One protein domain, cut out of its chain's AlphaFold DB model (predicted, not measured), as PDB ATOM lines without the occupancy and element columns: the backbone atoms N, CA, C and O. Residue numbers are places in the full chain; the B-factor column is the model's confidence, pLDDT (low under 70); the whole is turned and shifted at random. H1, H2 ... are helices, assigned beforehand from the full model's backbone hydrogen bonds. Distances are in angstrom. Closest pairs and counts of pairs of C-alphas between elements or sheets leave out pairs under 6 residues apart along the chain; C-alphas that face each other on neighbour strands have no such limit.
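This is residues 249 to 341 of the 842 residues of the protein "Alpha/beta hydrolase" of Candidatus Accumulibacter phosphatis (UniProt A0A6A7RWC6). The longest helix, H3, runs through the middle, with H1 on one side of it and H6 on the other; H7 packs on H1 and one end of H3. H5 packs on the other end of H3, and the tip beyond, residues 291 to 297, sticks out. The printed part has 93 residues with seven named helices, H1 to H7 in chain order, and no named strand: all helix. It is compact, with a radius of gyration of the C-alphas of 13.6 A, and elongated, spanning 43 by 27 by 19 A.

H1, residues 249 to 256, begins at C-alpha 249 (-70.756, -22.214, 136.951) and is 10.3 A long. H2 is residues 259 to 264. H3, residues 278 to 291, is 20.1 A long, from C-alpha 278 (-63.397, -13.883, 122.984). H4 is residues 295 to 300, and H5 residues 303 to 309. H6, residues 325 to 333, is 13.0 A long. H7, residues 336 to 341, ends at C-alpha 341 (-75.734, -12.534, 133.490).

H3 is the hub, touching four helices. H1 touches it at a shallow tilt of 15 degrees, opposite ways; the closest C-alphas, of Leu 255 and Gly 280, are 4.2 A apart. H6 touches it at a steep tilt of 57 degrees, closest at Glu 282 and Leu 327, C-alphas 4.8 A apart. H2 and H3 are near each other. In H1, H2, H3, H4 and H7 every O i to N i+4 pair is within hydrogen-bond range; H6 has 4 of 5, and H5 1 of 3, with 2 of 4 O i to N i+3 pairs.

The C-alphas farthest apart, of Lys 270 and Ser 300, are 43.5 A apart. The printed part has no cut. The links H2 to H3 and H5 to H6 are long. Mean pLDDT of the printed part is 93.7; no printed residue is under 70.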
ATOM      1  N   GLN A 249     -71.778 -22.888 136.137       91.69
ATOM      2  CA  GLN A 249     -70.756 -22.214 136.951       91.69
ATOM      3  C   GLN A 249     -69.359 -22.381 136.360       91.69
ATOM      4  O   GLN A 249     -68.596 -21.419 136.306       91.69
ATOM      5  N   LEU A 250     -69.016 -23.584 135.889       93.12
ATOM      6  CA  LEU A 250     -67.732 -23.808 135.233       93.12
ATOM      7  C   LEU A 250     -67.632 -23.050 133.902       93.12
ATOM      8  O   LEU A 250     -66.598 -22.442 133.628       93.12
ATOM      9  N   ALA A 251     -68.704 -23.036 133.102       94.75
ATOM     10  CA  ALA A 251     -68.745 -22.249 131.872       94.75
ATOM     11  C   ALA A 251     -68.574 -20.747 132.171       94.75
ATOM     12  O   ALA A 251     -67.776 -20.074 131.519       94.75
ATOM     13  N   LYS A 252     -69.238 -20.230 133.210       95.25
ATOM     14  CA  LYS A 252     -69.089 -18.846 133.672       95.25
ATOM     15  C   LYS A 252     -67.671 -18.545 134.164       95.25
ATOM     16  O   LYS A 252     -67.105 -17.523 133.787       95.25
ATOM     17  N   ALA A 253     -67.053 -19.455 134.917       96.38
ATOM     18  CA  ALA A 253     -65.661 -19.321 135.348       96.38
ATOM     19  C   ALA A 253     -64.681 -19.269 134.155       96.38
ATOM     20  O   ALA A 253     -63.635 -18.622 134.230       96.38
ATOM     21  N   ALA A 254     -65.020 -19.900 133.025       96.81
ATOM     22  CA  ALA A 254     -64.242 -19.778 131.793       96.81
ATOM     23  C   ALA A 254     -64.268 -18.346 131.220       96.81
ATOM     24  O   ALA A 254     -63.250 -17.882 130.712       96.81
ATOM     25  N   LEU A 255     -65.385 -17.620 131.360       97.31
ATOM     26  CA  LEU A 255     -65.463 -16.192 131.021       97.31
ATOM     27  C   LEU A 255     -64.609 -15.362 131.984       97.31
ATOM     28  O   LEU A 255     -63.789 -14.554 131.551       97.31
ATOM     29  N   GLU A 256     -64.777 -15.595 133.287       97.38
ATOM     30  CA  GLU A 256     -64.122 -14.820 134.347       97.38
ATOM     31  C   GLU A 256     -62.598 -15.005 134.396       97.38
ATOM     32  O   GLU A 256     -61.892 -14.153 134.935       97.38
ATOM     33  N   SER A 257     -62.092 -16.107 133.834       97.00
ATOM     34  CA  SER A 257     -60.663 -16.435 133.767       97.00
ATOM     35  C   SER A 257     -59.956 -15.944 132.500       97.00
ATOM     36  O   SER A 257     -58.734 -16.075 132.404       97.00
ATOM     37  N   ASP A 258     -60.676 -15.353 131.539       97.94
ATOM     38  CA  ASP A 258     -60.042 -14.711 130.387       97.94
ATOM     39  C   ASP A 258     -59.177 -13.520 130.859       97.94
ATOM     40  O   ASP A 258     -59.670 -12.673 131.608       97.94
ATOM     41  N   PRO A 259     -57.906 -13.399 130.427       97.31
ATOM     42  CA  PRO A 259     -57.035 -12.302 130.846       97.31
ATOM     43  C   PRO A 259     -57.632 -10.905 130.631       97.31
ATOM     44  O   PRO A 259     -57.473 -10.043 131.493       97.31
ATOM     45  N   VAL A 260     -58.362 -10.687 129.530       97.75
ATOM     46  CA  VAL A 260     -59.022  -9.404 129.246       97.75
ATOM     47  C   VAL A 260     -60.158  -9.165 130.236       97.75
ATOM     48  O   VAL A 260     -60.319  -8.049 130.733       97.75
ATOM     49  N   TRP A 261     -60.933 -10.202 130.570       98.00
ATOM     50  CA  TRP A 261     -61.968 -10.097 131.598       98.00
ATOM     51  C   TRP A 261     -61.361  -9.731 132.950       98.00
ATOM     52  O   TRP A 261     -61.838  -8.801 133.600       98.00
ATOM     53  N   VAL A 262     -60.294 -10.423 133.356       97.62
ATOM     54  CA  VAL A 262     -59.602 -10.198 134.633       97.62
ATOM     55  C   VAL A 262     -59.045  -8.776 134.718       97.62
ATOM     56  O   VAL A 262     -59.279  -8.084 135.710       97.62
ATOM     57  N   GLU A 263     -58.339  -8.319 133.680       97.88
ATOM     58  CA  GLU A 263     -57.718  -6.991 133.642       97.88
ATOM     59  C   GLU A 263     -58.764  -5.870 133.673       97.88
ATOM     60  O   GLU A 263     -58.637  -4.904 134.429       97.88
ATOM     61  N   THR A 264     -59.833  -6.017 132.887       96.75
ATOM     62  CA  THR A 264     -60.890  -5.000 132.770       96.75
ATOM     63  C   THR A 264     -61.986  -5.124 133.825       96.75
ATOM     64  O   THR A 264     -62.842  -4.245 133.921       96.75
ATOM     65  N   LYS A 265     -61.990  -6.206 134.613       95.50
ATOM     66  CA  LYS A 265     -63.074  -6.579 135.537       95.50
ATOM     67  C   LYS A 265     -64.447  -6.608 134.845       95.50
ATOM     68  O   LYS A 265     -65.440  -6.152 135.408       95.50
ATOM     69  N   GLY A 266     -64.479  -7.095 133.604       94.12
ATOM     70  CA  GLY A 266     -65.681  -7.148 132.763       94.12
ATOM     71  C   GLY A 266     -66.071  -5.831 132.067       94.12
ATOM     72  O   GLY A 266     -67.066  -5.814 131.348       94.12
ATOM     73  N   ASP A 267     -65.317  -4.732 132.227       95.25
ATOM     74  CA  ASP A 267     -65.561  -3.438 131.549       95.25
ATOM     75  C   ASP A 267     -64.695  -3.262 130.282       95.25
ATOM     76  O   ASP A 267     -64.064  -2.229 130.044       95.25
ATOM     77  N   TYR A 268     -64.633  -4.302 129.449       95.50
ATOM     78  CA  TYR A 268     -63.795  -4.352 128.240       95.50
ATOM     79  C   TYR A 268     -64.366  -3.568 127.043       95.50
ATOM     80  O   TYR A 268     -63.771  -3.551 125.968       95.50
ATOM     81  N   TYR A 269     -65.498  -2.876 127.196       94.38
ATOM     82  CA  TYR A 269     -66.223  -2.221 126.097       94.38
ATOM     83  C   TYR A 269     -65.497  -1.040 125.442       94.38
ATOM     84  O   TYR A 269     -65.886  -0.600 124.361       94.38
ATOM     85  N   LYS A 270     -64.434  -0.524 126.071       91.69
ATOM     86  CA  LYS A 270     -63.548   0.490 125.470       91.69
ATOM     87  C   LYS A 270     -62.566  -0.107 124.459       91.69
ATOM     88  O   LYS A 270     -61.946   0.643 123.709       91.69
ATOM     89  N   LEU A 271     -62.413  -1.430 124.457       93.62
ATOM     90  CA  LEU A 271     -61.588  -2.150 123.503       93.62
ATOM     91  C   LEU A 271     -62.381  -2.421 122.211       93.62
ATOM     92  O   LEU A 271     -63.605  -2.605 122.262       93.62
ATOM     93  N   PRO A 272     -61.701  -2.495 121.054       91.88
ATOM     94  CA  PRO A 272     -62.270  -3.065 119.835       91.88
ATOM     95  C   PRO A 272     -62.869  -4.466 120.074       91.88
ATOM     96  O   PRO A 272     -62.344  -5.228 120.884       91.88
ATOM     97  N   LYS A 273     -63.957  -4.832 119.374       87.88
ATOM     98  CA  LYS A 273     -64.682  -6.109 119.590       87.88
ATOM     99  C   LYS A 273     -63.805  -7.353 119.381       87.88
ATOM    100  O   LYS A 273     -63.987  -8.365 120.053       87.88
ATOM    101  N   ASP A 274     -62.830  -7.298 118.485       90.44
ATOM    102  CA  ASP A 274     -61.848  -8.368 118.287       90.44
ATOM    103  C   ASP A 274     -60.908  -8.557 119.494       90.44
ATOM    104  O   ASP A 274     -60.396  -9.657 119.693       90.44
ATOM    105  N   GLN A 275     -60.760  -7.532 120.342       94.25
ATOM    106  CA  GLN A 275     -59.976  -7.541 121.585       94.25
ATOM    107  C   GLN A 275     -60.820  -7.769 122.851       94.25
ATOM    108  O   GLN A 275     -60.303  -7.680 123.962       94.25
ATOM    109  N   HIS A 276     -62.118  -8.048 122.714       96.06
ATOM    110  CA  HIS A 276     -62.961  -8.506 123.830       96.06
ATOM    111  C   HIS A 276     -62.486  -9.887 124.333       96.06
ATOM    112  O   HIS A 276     -61.700 -10.529 123.629       96.06
ATOM    113  N   PRO A 277     -62.947 -10.384 125.504       96.88
ATOM    114  CA  PRO A 277     -62.580 -11.704 126.051       96.88
ATOM    115  C   PRO A 277     -63.172 -12.879 125.242       96.88
ATOM    116  O   PRO A 277     -63.907 -13.733 125.741       96.88
ATOM    117  N   ASN A 278     -62.878 -12.917 123.942       95.56
ATOM    118  CA  ASN A 278     -63.397 -13.883 122.984       95.56
ATOM    119  C   ASN A 278     -62.884 -15.297 123.299       95.56
ATOM    120  O   ASN A 278     -63.593 -16.262 123.031       95.56
ATOM    121  N   LYS A 279     -61.702 -15.445 123.922       96.25
ATOM    122  CA  LYS A 279     -61.177 -16.754 124.337       96.25
ATOM    123  C   LYS A 279     -61.951 -17.338 125.513       96.25
ATOM    124  O   LYS A 279     -62.265 -18.523 125.479       96.25
ATOM    125  N   GLY A 280     -62.342 -16.515 126.481       97.62
ATOM    126  CA  GLY A 280     -63.271 -16.903 127.538       97.62
ATOM    127  C   GLY A 280     -64.616 -17.344 126.971       97.62
ATOM    128  O   GLY A 280     -65.130 -18.389 127.362       97.62
ATOM    129  N   VAL A 281     -65.158 -16.611 125.990       97.62
ATOM    130  CA  VAL A 281     -66.416 -16.989 125.314       97.62
ATOM    131  C   VAL A 281     -66.273 -18.299 124.530       97.62
ATOM    132  O   VAL A 281     -67.161 -19.148 124.587       97.62
ATOM    133  N   GLU A 282     -65.158 -18.508 123.824       97.75
ATOM    134  CA  GLU A 282     -64.861 -19.789 123.169       97.75
ATOM    135  C   GLU A 282     -64.805 -20.935 124.191       97.75
ATOM    136  O   GLU A 282     -65.372 -22.003 123.955       97.75
ATOM    137  N   PHE A 283     -64.143 -20.730 125.333       97.69
ATOM    138  CA  PHE A 283     -63.998 -21.759 126.356       97.69
ATOM    139  C   PHE A 283     -65.335 -22.074 127.046       97.69
ATOM    140  O   PHE A 283     -65.695 -23.248 127.154       97.69
ATOM    141  N   HIS A 284     -66.122 -21.052 127.392       97.88
ATOM    142  CA  HIS A 284     -67.506 -21.186 127.866       97.88
ATOM    143  C   HIS A 284     -68.328 -22.093 126.942       97.88
ATOM    144  O   HIS A 284     -68.856 -23.127 127.364       97.88
ATOM    145  N   TRP A 285     -68.347 -21.776 125.644       97.38
ATOM    146  CA  TRP A 285     -69.093 -22.557 124.662       97.38
ATOM    147  C   TRP A 285     -68.541 -23.961 124.452       97.38
ATOM    148  O   TRP A 285     -69.318 -24.868 124.145       97.38
ATOM    149  N   SER A 286     -67.234 -24.168 124.625       96.44
ATOM    150  CA  SER A 286     -66.628 -25.499 124.568       96.44
ATOM    151  C   SER A 286     -67.157 -26.387 125.691       96.44
ATOM    152  O   SER A 286     -67.572 -27.516 125.427       96.44
ATOM    153  N   MET A 287     -67.243 -25.858 126.919       94.75
ATOM    154  CA  MET A 287     -67.783 -26.598 128.062       94.75
ATOM    155  C   MET A 287     -69.221 -27.043 127.816       94.75
ATOM    156  O   MET A 287     -69.531 -28.229 127.949       94.75
ATOM    157  N   LEU A 288     -70.090 -26.123 127.392       93.94
ATOM    158  CA  LEU A 288     -71.481 -26.458 127.100       93.94
ATOM    159  C   LEU A 288     -71.557 -27.432 125.911       93.94
ATOM    160  O   LEU A 288     -72.063 -28.548 126.025       93.94
ATOM    161  N   SER A 289     -70.978 -27.088 124.765       92.56
ATOM    162  CA  SER A 289     -71.112 -27.894 123.544       92.56
ATOM    163  C   SER A 289     -70.588 -29.328 123.685       92.56
ATOM    164  O   SER A 289     -71.082 -30.234 123.008       92.56
ATOM    165  N   LEU A 290     -69.595 -29.572 124.542       91.19
ATOM    166  CA  LEU A 290     -69.065 -30.915 124.794       91.19
ATOM    167  C   LEU A 290     -69.905 -31.720 125.795       91.19
ATOM    168  O   LEU A 290     -69.947 -32.942 125.680       91.19
ATOM    169  N   THR A 291     -70.606 -31.062 126.721       91.69
ATOM    170  CA  THR A 291     -71.371 -31.725 127.793       91.69
ATOM    171  C   THR A 291     -72.861 -31.884 127.490       91.69
ATOM    172  O   THR A 291     -73.519 -32.691 128.132       91.69
ATOM    173  N   GLY A 292     -73.412 -31.168 126.502       91.56
ATOM    174  CA  GLY A 292     -74.852 -31.220 126.187       91.56
ATOM    175  C   GLY A 292     -75.315 -32.444 125.385       91.56
ATOM    176  O   GLY A 292     -76.512 -32.622 125.169       91.56
ATOM    177  N   TYR A 293     -74.382 -33.282 124.929       92.81
ATOM    178  CA  TYR A 293     -74.636 -34.518 124.182       92.81
ATOM    179  C   TYR A 293     -74.288 -35.745 125.027       92.81
ATOM    180  O   TYR A 293     -73.468 -35.661 125.938       92.81
ATOM    181  N   GLN A 294     -74.808 -36.923 124.663       91.88
ATOM    182  CA  GLN A 294     -74.265 -38.151 125.236       91.88
ATOM    183  C   GLN A 294     -72.811 -38.372 124.797       91.88
ATOM    184  O   GLN A 294     -72.463 -38.202 123.624       91.88
ATOM    185  N   LEU A 295     -71.973 -38.825 125.730       89.81
ATOM    186  CA  LEU A 295     -70.550 -39.054 125.484       89.81
ATOM    187  C   LEU A 295     -70.297 -40.094 124.380       89.81
ATOM    188  O   LEU A 295     -69.502 -39.849 123.476       89.81
ATOM    189  N   ASN A 296     -71.009 -41.223 124.406       91.56
ATOM    190  CA  ASN A 296     -70.909 -42.273 123.383       91.56
ATOM    191  C   ASN A 296     -71.306 -41.761 121.985       91.56
ATOM    192  O   ASN A 296     -70.660 -42.093 120.991       91.56
ATOM    193  N   TYR A 297     -72.332 -40.908 121.900       92.88
ATOM    194  CA  TYR A 297     -72.721 -40.274 120.647       92.88
ATOM    195  C   TYR A 297     -71.610 -39.358 120.134       92.88
ATOM    196  O   TYR A 297     -71.229 -39.467 118.971       92.88
ATOM    197  N   ARG A 298     -71.025 -38.517 120.996       90.44
ATOM    198  CA  ARG A 298     -69.912 -37.638 120.603       90.44
ATOM    199  C   ARG A 298     -68.699 -38.422 120.124       90.44
ATOM    200  O   ARG A 298     -68.148 -38.089 119.081       90.44
ATOM    201  N   GLN A 299     -68.341 -39.501 120.815       90.75
ATOM    202  CA  GLN A 299     -67.261 -40.395 120.391       90.75
ATOM    203  C   GLN A 299     -67.511 -40.998 119.000       90.75
ATOM    204  O   GLN A 299     -66.573 -41.141 118.220       90.75
ATOM    205  N   SER A 300     -68.770 -41.292 118.657       94.75
ATOM    206  CA  SER A 300     -69.125 -41.877 117.357       94.75
ATOM    207  C   SER A 300     -68.998 -40.924 116.160       94.75
ATOM    208  O   SER A 300     -68.918 -41.394 115.029       94.75
ATOM    209  N   LEU A 301     -68.970 -39.602 116.376       93.06
ATOM    210  CA  LEU A 301     -68.890 -38.611 115.292       93.06
ATOM    211  C   LEU A 301     -67.477 -38.466 114.702       93.06
ATOM    212  O   LEU A 301     -67.317 -37.873 113.636       93.06
ATOM    213  N   GLY A 302     -66.461 -38.997 115.386       92.12
ATOM    214  CA  GLY A 302     -65.060 -38.823 115.018       92.12
ATOM    215  C   GLY A 302     -64.493 -37.453 115.408       92.12
ATOM    216  O   GLY A 302     -65.214 -36.486 115.664       92.12
ATOM    217  N   TRP A 303     -63.161 -37.375 115.464       92.56
ATOM    218  CA  TRP A 303     -62.457 -36.196 115.976       92.56
ATOM    219  C   TRP A 303     -62.703 -34.930 115.147       92.56
ATOM    220  O   TRP A 303     -62.908 -33.876 115.728       92.56
ATOM    221  N   GLU A 304     -62.752 -35.014 113.814       91.12
ATOM    222  CA  GLU A 304     -62.962 -33.846 112.935       91.12
ATOM    223  C   GLU A 304     -64.298 -33.127 113.193       91.12
ATOM    224  O   GLU A 304     -64.392 -31.905 113.076       91.12
ATOM    225  N   ALA A 305     -65.342 -33.874 113.557       91.88
ATOM    226  CA  ALA A 305     -66.630 -33.290 113.901       91.88
ATOM    227  C   ALA A 305     -66.586 -32.621 115.282       91.88
ATOM    228  O   ALA A 305     -67.047 -31.493 115.425       91.88
ATOM    229  N   VAL A 306     -66.013 -33.304 116.280       93.38
ATOM    230  CA  VAL A 306     -65.971 -32.839 117.677       93.38
ATOM    231  C   VAL A 306     -64.969 -31.699 117.879       93.38
ATOM    232  O   VAL A 306     -65.226 -30.794 118.672       93.38
ATOM    233  N   SER A 307     -63.846 -31.693 117.153       94.12
ATOM    234  CA  SER A 307     -62.769 -30.710 117.325       94.12
ATOM    235  C   SER A 307     -63.229 -29.276 117.067       94.12
ATOM    236  O   SER A 307     -62.681 -28.341 117.649       94.12
ATOM    237  N   LYS A 308     -64.295 -29.087 116.283       95.25
ATOM    238  CA  LYS A 308     -64.924 -27.781 116.030       95.25
ATOM    239  C   LYS A 308     -65.454 -27.112 117.299       95.25
ATOM    240  O   LYS A 308     -65.561 -25.887 117.322       95.25
ATOM    241  N   GLU A 309     -65.754 -27.891 118.340       95.19
ATOM    242  CA  GLU A 309     -66.205 -27.415 119.655       95.19
ATOM    243  C   GLU A 309     -65.147 -27.558 120.761       95.19
ATOM    244  O   GLU A 309     -65.455 -27.370 121.938       95.19
ATOM    245  N   VAL A 310     -63.901 -27.882 120.412       94.12
ATOM    246  CA  VAL A 310     -62.794 -27.994 121.370       94.12
ATOM    247  C   VAL A 310     -62.062 -26.659 121.465       94.12
ATOM    248  O   VAL A 310     -61.585 -26.127 120.463       94.12
ATOM    249  N   PHE A 311     -61.974 -26.119 122.679       95.00
ATOM    250  CA  PHE A 311     -61.250 -24.883 122.952       95.00
ATOM    251  C   PHE A 311     -59.731 -25.070 122.850       95.00
ATOM    252  O   PHE A 311     -59.171 -26.057 123.333       95.00
ATOM    253  N   THR A 312     -59.056 -24.072 122.274       90.69
ATOM    254  CA  THR A 312     -57.593 -24.003 122.208       90.69
ATOM    255  C   THR A 312     -57.099 -22.584 122.492       90.69
ATOM    256  O   THR A 312     -57.493 -21.625 121.817       90.69
ATOM    257  N   TRP A 313     -56.164 -22.454 123.439       89.31
ATOM    258  CA  TRP A 313     -55.496 -21.181 123.748       89.31
ATOM    259  C   TRP A 313     -54.688 -20.633 122.568       89.31
ATOM    260  O   TRP A 313     -54.663 -19.427 122.333       89.31
ATOM    261  N   LYS A 314     -54.042 -21.524 121.815       87.62
ATOM    262  CA  LYS A 314     -53.317 -21.231 120.575       87.62
ATOM    263  C   LYS A 314     -53.701 -22.282 119.545       87.62
ATOM    264  O   LYS A 314     -53.958 -23.420 119.931       87.62
ATOM    265  N   ASP A 315     -53.732 -21.902 118.271       84.75
ATOM    266  CA  ASP A 315     -53.996 -22.860 117.200       84.75
ATOM    267  C   ASP A 315     -52.944 -23.986 117.249       84.75
ATOM    268  O   ASP A 315     -51.740 -23.732 117.333       84.75
ATOM    269  N   ASP A 316     -53.410 -25.234 117.228       84.12
ATOM    270  CA  ASP A 316     -52.571 -26.431 117.280       84.12
ATOM    271  C   ASP A 316     -52.923 -27.341 116.095       84.12
ATOM    272  O   ASP A 316     -54.022 -27.906 116.068       84.12
ATOM    273  N   PRO A 317     -52.012 -27.525 115.120       85.44
ATOM    274  CA  PRO A 317     -52.263 -28.362 113.949       85.44
ATOM    275  C   PRO A 317     -52.677 -29.803 114.283       85.44
ATOM    276  O   PRO A 317     -53.376 -30.433 113.490       85.44
ATOM    277  N   ARG A 318     -52.294 -30.328 115.458       87.25
ATOM    278  CA  ARG A 318     -52.668 -31.679 115.914       87.25
ATOM    279  C   ARG A 318     -54.162 -31.806 116.212       87.25
ATOM    280  O   ARG A 318     -54.696 -32.908 116.154       87.25
ATOM    281  N   MET A 319     -54.841 -30.695 116.504       88.25
ATOM    282  CA  MET A 319     -56.278 -30.669 116.797       88.25
ATOM    283  C   MET A 319     -57.140 -30.689 115.524       88.25
ATOM    284  O   MET A 319     -58.353 -30.888 115.607       88.25
ATOM    285  N   GLY A 320     -56.521 -30.569 114.345       88.38
ATOM    286  CA  GLY A 320     -57.189 -30.520 113.047       88.38
ATOM    287  C   GLY A 320     -57.424 -29.089 112.559       88.38
ATOM    288  O   GLY A 320     -57.523 -28.150 113.344       88.38
ATOM    289  N   LYS A 321     -57.521 -28.927 111.235       88.31
ATOM    290  CA  LYS A 321     -57.612 -27.617 110.559       88.31
ATOM    291  C   LYS A 321     -58.809 -26.753 110.991       88.31
ATOM    292  O   LYS A 321     -58.718 -25.535 110.929       88.31
ATOM    293  N   ASP A 322     -59.892 -27.387 111.443       90.25
ATOM    294  CA  ASP A 322     -61.150 -26.727 111.818       90.25
ATOM    295  C   ASP A 322     -61.376 -26.710 113.343       90.25
ATOM    296  O   ASP A 322     -62.496 -26.469 113.806       90.25
ATOM    297  N   ALA A 323     -60.335 -26.979 114.142       92.75
ATOM    298  CA  ALA A 323     -60.438 -26.965 115.597       92.75
ATOM    299  C   ALA A 323     -60.948 -25.605 116.109       92.75
ATOM    300  O   ALA A 323     -60.474 -24.541 115.703       92.75
ATOM    301  N   GLY A 324     -61.957 -25.643 116.978       94.00
ATOM    302  CA  GLY A 324     -62.595 -24.453 117.537       94.00
ATOM    303  C   GLY A 324     -63.354 -23.581 116.526       94.00
ATOM    304  O   GLY A 324     -63.778 -22.486 116.889       94.00
ATOM    305  N   ALA A 325     -63.556 -24.013 115.273       94.62
ATOM    306  CA  ALA A 325     -64.225 -23.192 114.256       94.62
ATOM    307  C   ALA A 325     -65.651 -22.772 114.667       94.62
ATOM    308  O   ALA A 325     -66.042 -21.622 114.453       94.62
ATOM    309  N   ASN A 326     -66.411 -23.664 115.318       95.25
ATOM    310  CA  ASN A 326     -67.741 -23.325 115.835       95.25
ATOM    311  C   ASN A 326     -67.650 -22.346 117.014       95.25
ATOM    312  O   ASN A 326     -68.483 -21.447 117.114       95.25
ATOM    313  N   LEU A 327     -66.631 -22.478 117.866       96.31
ATOM    314  CA  LEU A 327     -66.415 -21.595 119.014       96.31
ATOM    315  C   LEU A 327     -66.060 -20.172 118.578       96.31
ATOM    316  O   LEU A 327     -66.663 -19.228 119.074       96.31
ATOM    317  N   LYS A 328     -65.165 -20.013 117.592       93.94
ATOM    318  CA  LYS A 328     -64.800 -18.706 117.010       93.94
ATOM    319  C   LYS A 328     -66.032 -17.987 116.442       93.94
ATOM    320  O   LYS A 328     -66.217 -16.790 116.655       93.94
ATOM    321  N   ARG A 329     -66.922 -18.731 115.770       93.12
ATOM    322  CA  ARG A 329     -68.212 -18.212 115.276       93.12
ATOM    323  C   ARG A 329     -69.151 -17.803 116.416       93.12
ATOM    324  O   ARG A 329     -69.875 -16.827 116.280       93.12
ATOM    325  N   LEU A 330     -69.181 -18.544 117.522       93.38
ATOM    326  CA  LEU A 330     -69.990 -18.176 118.687       93.38
ATOM    327  C   LEU A 330     -69.404 -16.944 119.394       93.38
ATOM    328  O   LEU A 330     -70.142 -16.017 119.703       93.38
ATOM    329  N   ALA A 331     -68.088 -16.849 119.561       93.81
ATOM    330  CA  ALA A 331     -67.448 -15.684 120.173       93.81
ATOM    331  C   ALA A 331     -67.678 -14.375 119.396       93.81
ATOM    332  O   ALA A 331     -67.784 -13.308 120.001       93.81
ATOM    333  N   SER A 332     -67.841 -14.440 118.069       90.06
ATOM    334  CA  SER A 332     -68.214 -13.259 117.280       90.06
ATOM    335  C   SER A 332     -69.685 -12.850 117.428       90.06
ATOM    336  O   SER A 332     -70.017 -11.692 117.182       90.06
ATOM    337  N   GLN A 333     -70.566 -13.767 117.836       89.25
ATOM    338  CA  GLN A 333     -72.011 -13.530 117.973       89.25
ATOM    339  C   GLN A 333     -72.436 -13.145 119.394       89.25
ATOM    340  O   GLN A 333     -73.463 -12.484 119.569       89.25
ATOM    341  N   PHE A 334     -71.680 -13.587 120.398       93.56
ATOM    342  CA  PHE A 334     -72.007 -13.423 121.808       93.56
ATOM    343  C   PHE A 334     -71.107 -12.389 122.485       93.56
ATOM    344  O   PHE A 334     -69.937 -12.201 122.139       93.56
ATOM    345  N   ASP A 335     -71.675 -11.741 123.493       95.69
ATOM    346  CA  ASP A 335     -70.943 -10.942 124.463       95.69
ATOM    347  C   ASP A 335     -70.757 -11.731 125.772       95.69
ATOM    348  O   ASP A 335     -71.644 -12.482 126.191       95.69
ATOM    349  N   GLY A 336     -69.584 -11.576 126.394       96.56
ATOM    350  CA  GLY A 336     -69.217 -12.286 127.616       96.56
ATOM    351  C   GLY A 336     -70.043 -11.861 128.829       96.56
ATOM    352  O   GLY A 336     -70.488 -12.720 129.583       96.56
ATOM    353  N   VAL A 337     -70.308 -10.564 129.011       97.38
ATOM    354  CA  VAL A 337     -71.138 -10.078 130.124       97.38
ATOM    355  C   VAL A 337     -72.581 -10.534 129.938       97.38
ATOM    356  O   VAL A 337     -73.192 -11.010 130.891       97.38
ATOM    357  N   ASP A 338     -73.124 -10.491 128.719       96.69
ATOM    358  CA  ASP A 338     -74.465 -11.032 128.461       96.69
ATOM    359  C   ASP A 338     -74.570 -12.524 128.839       96.69
ATOM    360  O   ASP A 338     -75.593 -12.963 129.367       96.69
ATOM    361  N   LEU A 339     -73.546 -13.341 128.546       97.00
ATOM    362  CA  LEU A 339     -73.492 -14.751 128.973       97.00
ATOM    363  C   LEU A 339     -73.388 -14.881 130.497       97.00
ATOM    364  O   LEU A 339     -74.158 -15.629 131.095       97.00
ATOM    365  N   TRP A 340     -72.522 -14.090 131.130       97.19
ATOM    366  CA  TRP A 340     -72.333 -14.092 132.581       97.19
ATOM    367  C   TRP A 340     -73.633 -13.804 133.347       97.19
ATOM    368  O   TRP A 340     -73.945 -14.484 134.330       97.19
ATOM    369  N   TYR A 341     -74.430 -12.832 132.886       96.88
ATOM    370  CA  TYR A 341     -75.734 -12.534 133.490       96.88
ATOM    371  C   TYR A 341     -76.716 -13.693 133.307       96.88
ATOM    372  O   TYR A 341     -77.399 -14.055 134.263       96.88
TER     373      TYR A 341